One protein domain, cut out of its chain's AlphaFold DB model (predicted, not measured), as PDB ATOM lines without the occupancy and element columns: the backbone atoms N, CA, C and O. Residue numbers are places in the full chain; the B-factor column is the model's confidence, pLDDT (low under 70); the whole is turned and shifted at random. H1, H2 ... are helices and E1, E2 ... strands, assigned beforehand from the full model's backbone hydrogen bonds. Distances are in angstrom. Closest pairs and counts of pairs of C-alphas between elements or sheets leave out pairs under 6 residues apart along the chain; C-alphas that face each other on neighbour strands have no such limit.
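This is residues 2 to 38 and 51 to 60 of the 72 residues of the protein "Paraquat-inducible protein B" of Vibrio ishigakensis (UniProt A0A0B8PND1). There is little regular structure: a small two-strand sheet, E1 and E2, with residues 54 to 55 paired along E1, sits toward one end, and a long loop reaches from it to a tip, residues 12 to 17, that sticks out. The loop folds back to a short helix, H1, which leads into E2. The 47 printed residues run E1, H1, E2; the sheet is antiparallel, the class mixed, with 12 residues in named elements. The whole is loose, radius of gyration of the C-alphas 12.7 A, and spans 37 by 24 by 16 A.

E1, residues 2 to 4, and E2, residues 32 to 34, are antiparallel at 147 degrees. N 3 and O 33 are within hydrogen-bond range at 2.9 A. Residues 2 to 3 of E1 also pair, parallel, with residues 54 to 55. H1, residues 24 to 29, has every O i to N i+4 pair within hydrogen-bond range; its link to E2 is tight.

E1 measures 7.3 A from C-alpha 2 at (77.347, 68.215, 136.042), H1 9.0 A, and E2 6.8 A to C-alpha 34 at (81.212, 68.673, 137.785).

Residues 39 to 50 are not printed; C-alphas 38 and 51 are 20.9 A apart. The link from E1 to H1 is long. Residues 6 to 29 have pLDDT under 70.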
ATOM      1  N   PHE A   2      76.610  67.989 137.299       95.81
ATOM      2  CA  PHE A   2      77.347  68.215 136.042       95.81
ATOM      3  C   PHE A   2      76.757  69.423 135.311       95.81
ATOM      4  O   PHE A   2      75.536  69.505 135.203       95.81
ATOM      5  N   TRP A   3      77.569  70.336 134.780       92.44
ATOM      6  CA  TRP A   3      77.075  71.492 134.021       92.44
ATOM      7  C   TRP A   3      77.956  71.834 132.819       92.44
ATOM      8  O   TRP A   3      79.123  71.444 132.752       92.44
ATOM      9  N   ASN A   4      77.376  72.553 131.856       87.25
ATOM     10  CA  ASN A   4      78.094  73.043 130.682       87.25
ATOM     11  C   ASN A   4      79.005  74.222 131.061       87.25
ATOM     12  O   ASN A   4      78.572  75.162 131.724       87.25
ATOM     13  N   VAL A   5      80.258  74.178 130.614       80.31
ATOM     14  CA  VAL A   5      81.220  75.283 130.674       80.31
ATOM     15  C   VAL A   5      81.609  75.687 129.251       80.31
ATOM     16  O   VAL A   5      82.701  75.409 128.765       80.31
ATOM     17  N   SER A   6      80.682  76.323 128.539       66.94
ATOM     18  CA  SER A   6      80.983  77.033 127.292       66.94
ATOM     19  C   SER A   6      81.510  78.421 127.629       66.94
ATOM     20  O   SER A   6      80.869  79.139 128.392       66.94
ATOM     21  N   GLY A   7      82.655  78.815 127.070       52.75
ATOM     22  CA  GLY A   7      83.375  80.008 127.521       52.75
ATOM     23  C   GLY A   7      82.703  81.369 127.268       52.75
ATOM     24  O   GLY A   7      83.308  82.388 127.573       52.75
ATOM     25  N   LEU A   8      81.469  81.429 126.768       52.19
ATOM     26  CA  LEU A   8      80.749  82.684 126.569       52.19
ATOM     27  C   LEU A   8      79.584  82.822 127.566       52.19
ATOM     28  O   LEU A   8      78.429  82.583 127.223       52.19
ATOM     29  N   ASP A   9      79.891  83.223 128.801       50.44
ATOM     30  CA  ASP A   9      78.900  83.745 129.756       50.44
ATOM     31  C   ASP A   9      78.713  85.243 129.469       50.44
ATOM     32  O   ASP A   9      79.443  86.104 129.962       50.44
ATOM     33  N   VAL A  10      77.796  85.561 128.554       47.59
ATOM     34  CA  VAL A  10      77.459  86.949 128.206       47.59
ATOM     35  C   VAL A  10      76.334  87.410 129.124       47.59
ATOM     36  O   VAL A  10      75.159  87.438 128.768       47.59
ATOM     37  N   SER A  11      76.713  87.786 130.339       46.53
ATOM     38  CA  SER A  11      75.856  88.531 131.256       46.53
ATOM     39  C   SER A  11      75.798  90.007 130.819       46.53
ATOM     40  O   SER A  11      76.555  90.844 131.311       46.53
ATOM     41  N   ILE A  12      74.931  90.348 129.853       42.44
ATOM     42  CA  ILE A  12      74.639  91.754 129.497       42.44
ATOM     43  C   ILE A  12      73.681  92.315 130.554       42.44
ATOM     44  O   ILE A  12      72.463  92.215 130.431       42.44
ATOM     45  N   GLY A  13      74.241  92.876 131.626       42.56
ATOM     46  CA  GLY A  13      73.508  93.703 132.583       42.56
ATOM     47  C   GLY A  13      73.478  95.170 132.141       42.56
ATOM     48  O   GLY A  13      74.410  95.652 131.501       42.56
ATOM     49  N   LEU A  14      72.437  95.912 132.541       46.22
ATOM     50  CA  LEU A  14      72.231  97.348 132.260       46.22
ATOM     51  C   LEU A  14      73.290  98.287 132.896       46.22
ATOM     52  O   LEU A  14      73.118  99.503 132.900       46.22
ATOM     53  N   SER A  15      74.378  97.741 133.446       54.75
ATOM     54  CA  SER A  15      75.386  98.449 134.251       54.75
ATOM     55  C   SER A  15      76.817  98.310 133.710       54.75
ATOM     56  O   SER A  15      77.748  98.818 134.326       54.75
ATOM     57  N   GLY A  16      77.004  97.638 132.569       48.62
ATOM     58  CA  GLY A  16      78.317  97.375 131.971       48.62
ATOM     59  C   GLY A  16      78.659  95.883 131.919       48.62
ATOM     60  O   GLY A  16      78.171  95.085 132.718       48.62
ATOM     61  N   ALA A  17      79.473  95.496 130.934       51.19
ATOM     62  CA  ALA A  17      79.845  94.106 130.680       51.19
ATOM     63  C   ALA A  17      80.977  93.653 131.620       51.19
ATOM     64  O   ALA A  17      82.073  94.212 131.590       51.19
ATOM     65  N   ASN A  18      80.739  92.620 132.429       49.75
ATOM     66  CA  ASN A  18      81.785  91.953 133.204       49.75
ATOM     67  C   ASN A  18      82.350  90.802 132.355       49.75
ATOM     68  O   ASN A  18      81.758  89.729 132.278       49.75
ATOM     69  N   VAL A  19      83.446  91.050 131.630       51.66
ATOM     70  CA  VAL A  19      84.022  90.067 130.699       51.66
ATOM     71  C   VAL A  19      85.032  89.189 131.441       51.66
ATOM     72  O   VAL A  19      86.195  89.557 131.602       51.66
ATOM     73  N   LYS A  20      84.610  87.996 131.872       51.47
ATOM     74  CA  LYS A  20      85.537  86.927 132.277       51.47
ATOM     75  C   LYS A  20      86.111  86.276 131.012       51.47
ATOM     76  O   LYS A  20      85.532  85.338 130.476       51.47
ATOM     77  N   ALA A  21      87.219  86.805 130.496       48.84
ATOM     78  CA  ALA A  21      87.857  86.286 129.287       48.84
ATOM     79  C   ALA A  21      88.713  85.045 129.606       48.84
ATOM     80  O   ALA A  21      89.857  85.161 130.039       48.84
ATOM     81  N   GLY A  22      88.159  83.846 129.405       52.34
ATOM     82  CA  GLY A  22      88.970  82.634 129.221       52.34
ATOM     83  C   GLY A  22      89.758  82.684 127.899       52.34
ATOM     84  O   GLY A  22      89.544  83.577 127.078       52.34
ATOM     85  N   THR A  23      90.666  81.732 127.655       54.84
ATOM     86  CA  THR A  23      91.371  81.653 126.360       54.84
ATOM     87  C   THR A  23      90.389  81.319 125.231       54.84
ATOM     88  O   THR A  23      89.427  80.574 125.427       54.84
ATOM     89  N   VAL A  24      90.621  81.852 124.026       52.00
ATOM     90  CA  VAL A  24      89.750  81.666 122.842       52.00
ATOM     91  C   VAL A  24      89.500  80.182 122.520       52.00
ATOM     92  O   VAL A  24      88.419  79.809 122.071       52.00
ATOM     93  N   GLU A  25      90.453  79.305 122.831       49.09
ATOM     94  CA  GLU A  25      90.308  77.852 122.677       49.09
ATOM     95  C   GLU A  25      89.284  77.242 123.650       49.09
ATOM     96  O   GLU A  25      88.528  76.350 123.259       49.09
ATOM     97  N   SER A  26      89.196  77.753 124.884       50.56
ATOM     98  CA  SER A  26      88.155  77.388 125.856       50.56
ATOM     99  C   SER A  26      86.780  77.961 125.486       50.56
ATOM    100  O   SER A  26      85.759  77.346 125.797       50.56
ATOM    101  N   LEU A  27      86.735  79.101 124.780       54.06
ATOM    102  CA  LEU A  27      85.492  79.673 124.240       54.06
ATOM    103  C   LEU A  27      84.860  78.770 123.167       54.06
ATOM    104  O   LEU A  27      83.643  78.607 123.145       54.06
ATOM    105  N   LEU A  28      85.680  78.177 122.291       54.03
ATOM    106  CA  LEU A  28      85.222  77.464 121.089       54.03
ATOM    107  C   LEU A  28      84.856  75.993 121.316       54.03
ATOM    108  O   LEU A  28      84.002  75.463 120.608       54.03
ATOM    109  N   ARG A  29      85.508  75.308 122.260       59.75
ATOM    110  CA  ARG A  29      85.300  73.862 122.469       59.75
ATOM    111  C   ARG A  29      84.244  73.547 123.525       59.75
ATOM    112  O   ARG A  29      83.696  72.447 123.512       59.75
ATOM    113  N   GLY A  30      83.943  74.507 124.402       70.81
ATOM    114  CA  GLY A  30      83.154  74.268 125.606       70.81
ATOM    115  C   GLY A  30      83.707  73.117 126.451       70.81
ATOM    116  O   GLY A  30      84.812  72.620 126.228       70.81
ATOM    117  N   GLY A  31      82.944  72.684 127.445       82.94
ATOM    118  CA  GLY A  31      83.327  71.571 128.300       82.94
ATOM    119  C   GLY A  31      82.210  71.182 129.253       82.94
ATOM    120  O   GLY A  31      81.174  71.842 129.325       82.94
ATOM    121  N   ILE A  32      82.427  70.104 129.998       89.50
ATOM    122  CA  ILE A  32      81.551  69.693 131.093       89.50
ATOM    123  C   ILE A  32      82.374  69.764 132.370       89.50
ATOM    124  O   ILE A  32      83.422  69.128 132.468       89.50
ATOM    125  N   ALA A  33      81.892  70.529 133.340       91.69
ATOM    126  CA  ALA A  33      82.429  70.542 134.691       91.69
ATOM    127  C   ALA A  33      81.485  69.786 135.630       91.69
ATOM    128  O   ALA A  33      80.307  69.579 135.321       91.69
ATOM    129  N   PHE A  34      82.008  69.344 136.769       94.75
ATOM    130  CA  PHE A  34      81.212  68.673 137.785       94.75
ATOM    131  C   PHE A  34      81.726  68.964 139.193       94.75
ATOM    132  O   PHE A  34      82.893  69.291 139.386       94.75
ATOM    133  N   ALA A  35      80.839  68.807 140.171       93.75
ATOM    134  CA  ALA A  35      81.140  68.916 141.592       93.75
ATOM    135  C   ALA A  35      80.352  67.865 142.381       93.75
ATOM    136  O   ALA A  35      79.222  67.511 142.016       93.75
ATOM    137  N   THR A  36      80.943  67.364 143.460       93.75
ATOM    138  CA  THR A  36      80.289  66.450 144.404       93.75
ATOM    139  C   THR A  36      79.744  67.277 145.570       93.75
ATOM    140  O   THR A  36      80.515  68.065 146.108       93.75
ATOM    141  N   PRO A  37      78.464  67.133 145.964       91.75
ATOM    142  CA  PRO A  37      77.907  67.838 147.120       91.75
ATOM    143  C   PRO A  37      78.685  67.586 148.418       91.75
ATOM    144  O   PRO A  37      79.311  66.537 148.575       91.75
ATOM    145  N   GLU A  38      78.629  68.538 149.351       87.69
ATOM    146  CA  GLU A  38      79.144  68.405 150.727       87.69
ATOM    147  C   GLU A  38      78.081  67.849 151.695       87.69
ATOM    148  O   GLU A  38      77.979  68.255 152.849       87.69
ATOM    149  N   ALA A  51      73.868  57.357 133.608       96.00
ATOM    150  CA  ALA A  51      73.487  58.668 133.097       96.00
ATOM    151  C   ALA A  51      73.362  59.700 134.233       96.00
ATOM    152  O   ALA A  51      72.958  59.367 135.351       96.00
ATOM    153  N   PHE A  52      73.677  60.957 133.924       96.12
ATOM    154  CA  PHE A  52      73.538  62.101 134.822       96.12
ATOM    155  C   PHE A  52      72.843  63.252 134.103       96.12
ATOM    156  O   PHE A  52      73.006  63.427 132.896       96.12
ATOM    157  N   TYR A  53      72.094  64.059 134.854       96.19
ATOM    158  CA  TYR A  53      71.536  65.298 134.326       96.19
ATOM    159  C   TYR A  53      72.645  66.327 134.094       96.19
ATOM    160  O   TYR A  53      73.463  66.576 134.984       96.19
ATOM    161  N   LEU A  54      72.640  66.929 132.901       93.94
ATOM    162  CA  LEU A  54      73.497  68.054 132.551       93.94
ATOM    163  C   LEU A  54      72.730  69.357 132.775       93.94
ATOM    164  O   LEU A  54      71.787  69.674 132.047       93.94
ATOM    165  N   TYR A  55      73.141  70.113 133.786       92.31
ATOM    166  CA  TYR A  55      72.591  71.429 134.072       92.31
ATOM    167  C   TYR A  55      73.147  72.464 133.085       92.31
ATOM    168  O   TYR A  55      74.286  72.368 132.625       92.31
ATOM    169  N   LYS A  56      72.337  73.476 132.749       86.69
ATOM    170  CA  LYS A  56      72.760  74.546 131.827       86.69
ATOM    171  C   LYS A  56      73.907  75.382 132.391       86.69
ATOM    172  O   LYS A  56      74.792  75.765 131.639       86.69
ATOM    173  N   GLN A  57      73.873  75.642 133.693       86.69
ATOM    174  CA  GLN A  57      74.849  76.443 134.424       86.69
ATOM    175  C   GLN A  57      75.028  75.876 135.834       86.69
ATOM    176  O   GLN A  57      74.175  75.114 136.302       86.69
ATOM    177  N   ALA A  58      76.121  76.251 136.494       91.06
ATOM    178  CA  ALA A  58      76.321  75.933 137.899       91.06
ATOM    179  C   ALA A  58      75.360  76.735 138.785       91.06
ATOM    180  O   ALA A  58      75.140  77.923 138.547       91.06
ATOM    181  N   ASP A  59      74.839  76.107 139.836       92.56
ATOM    182  CA  ASP A  59      74.392  76.858 141.005       92.56
ATOM    183  C   ASP A  59      75.636  77.408 141.734       92.56
ATOM    184  O   ASP A  59      76.619  76.669 141.869       92.56
ATOM    185  N   PRO A  60      75.628  78.666 142.215       92.38
ATOM    186  CA  PRO A  60      76.766  79.241 142.929       92.38
ATOM    187  C   PRO A  60      77.258  78.386 144.102       92.38
ATOM    188  O   PRO A  60      78.461  78.296 144.322       92.38
TER     189      PRO A  60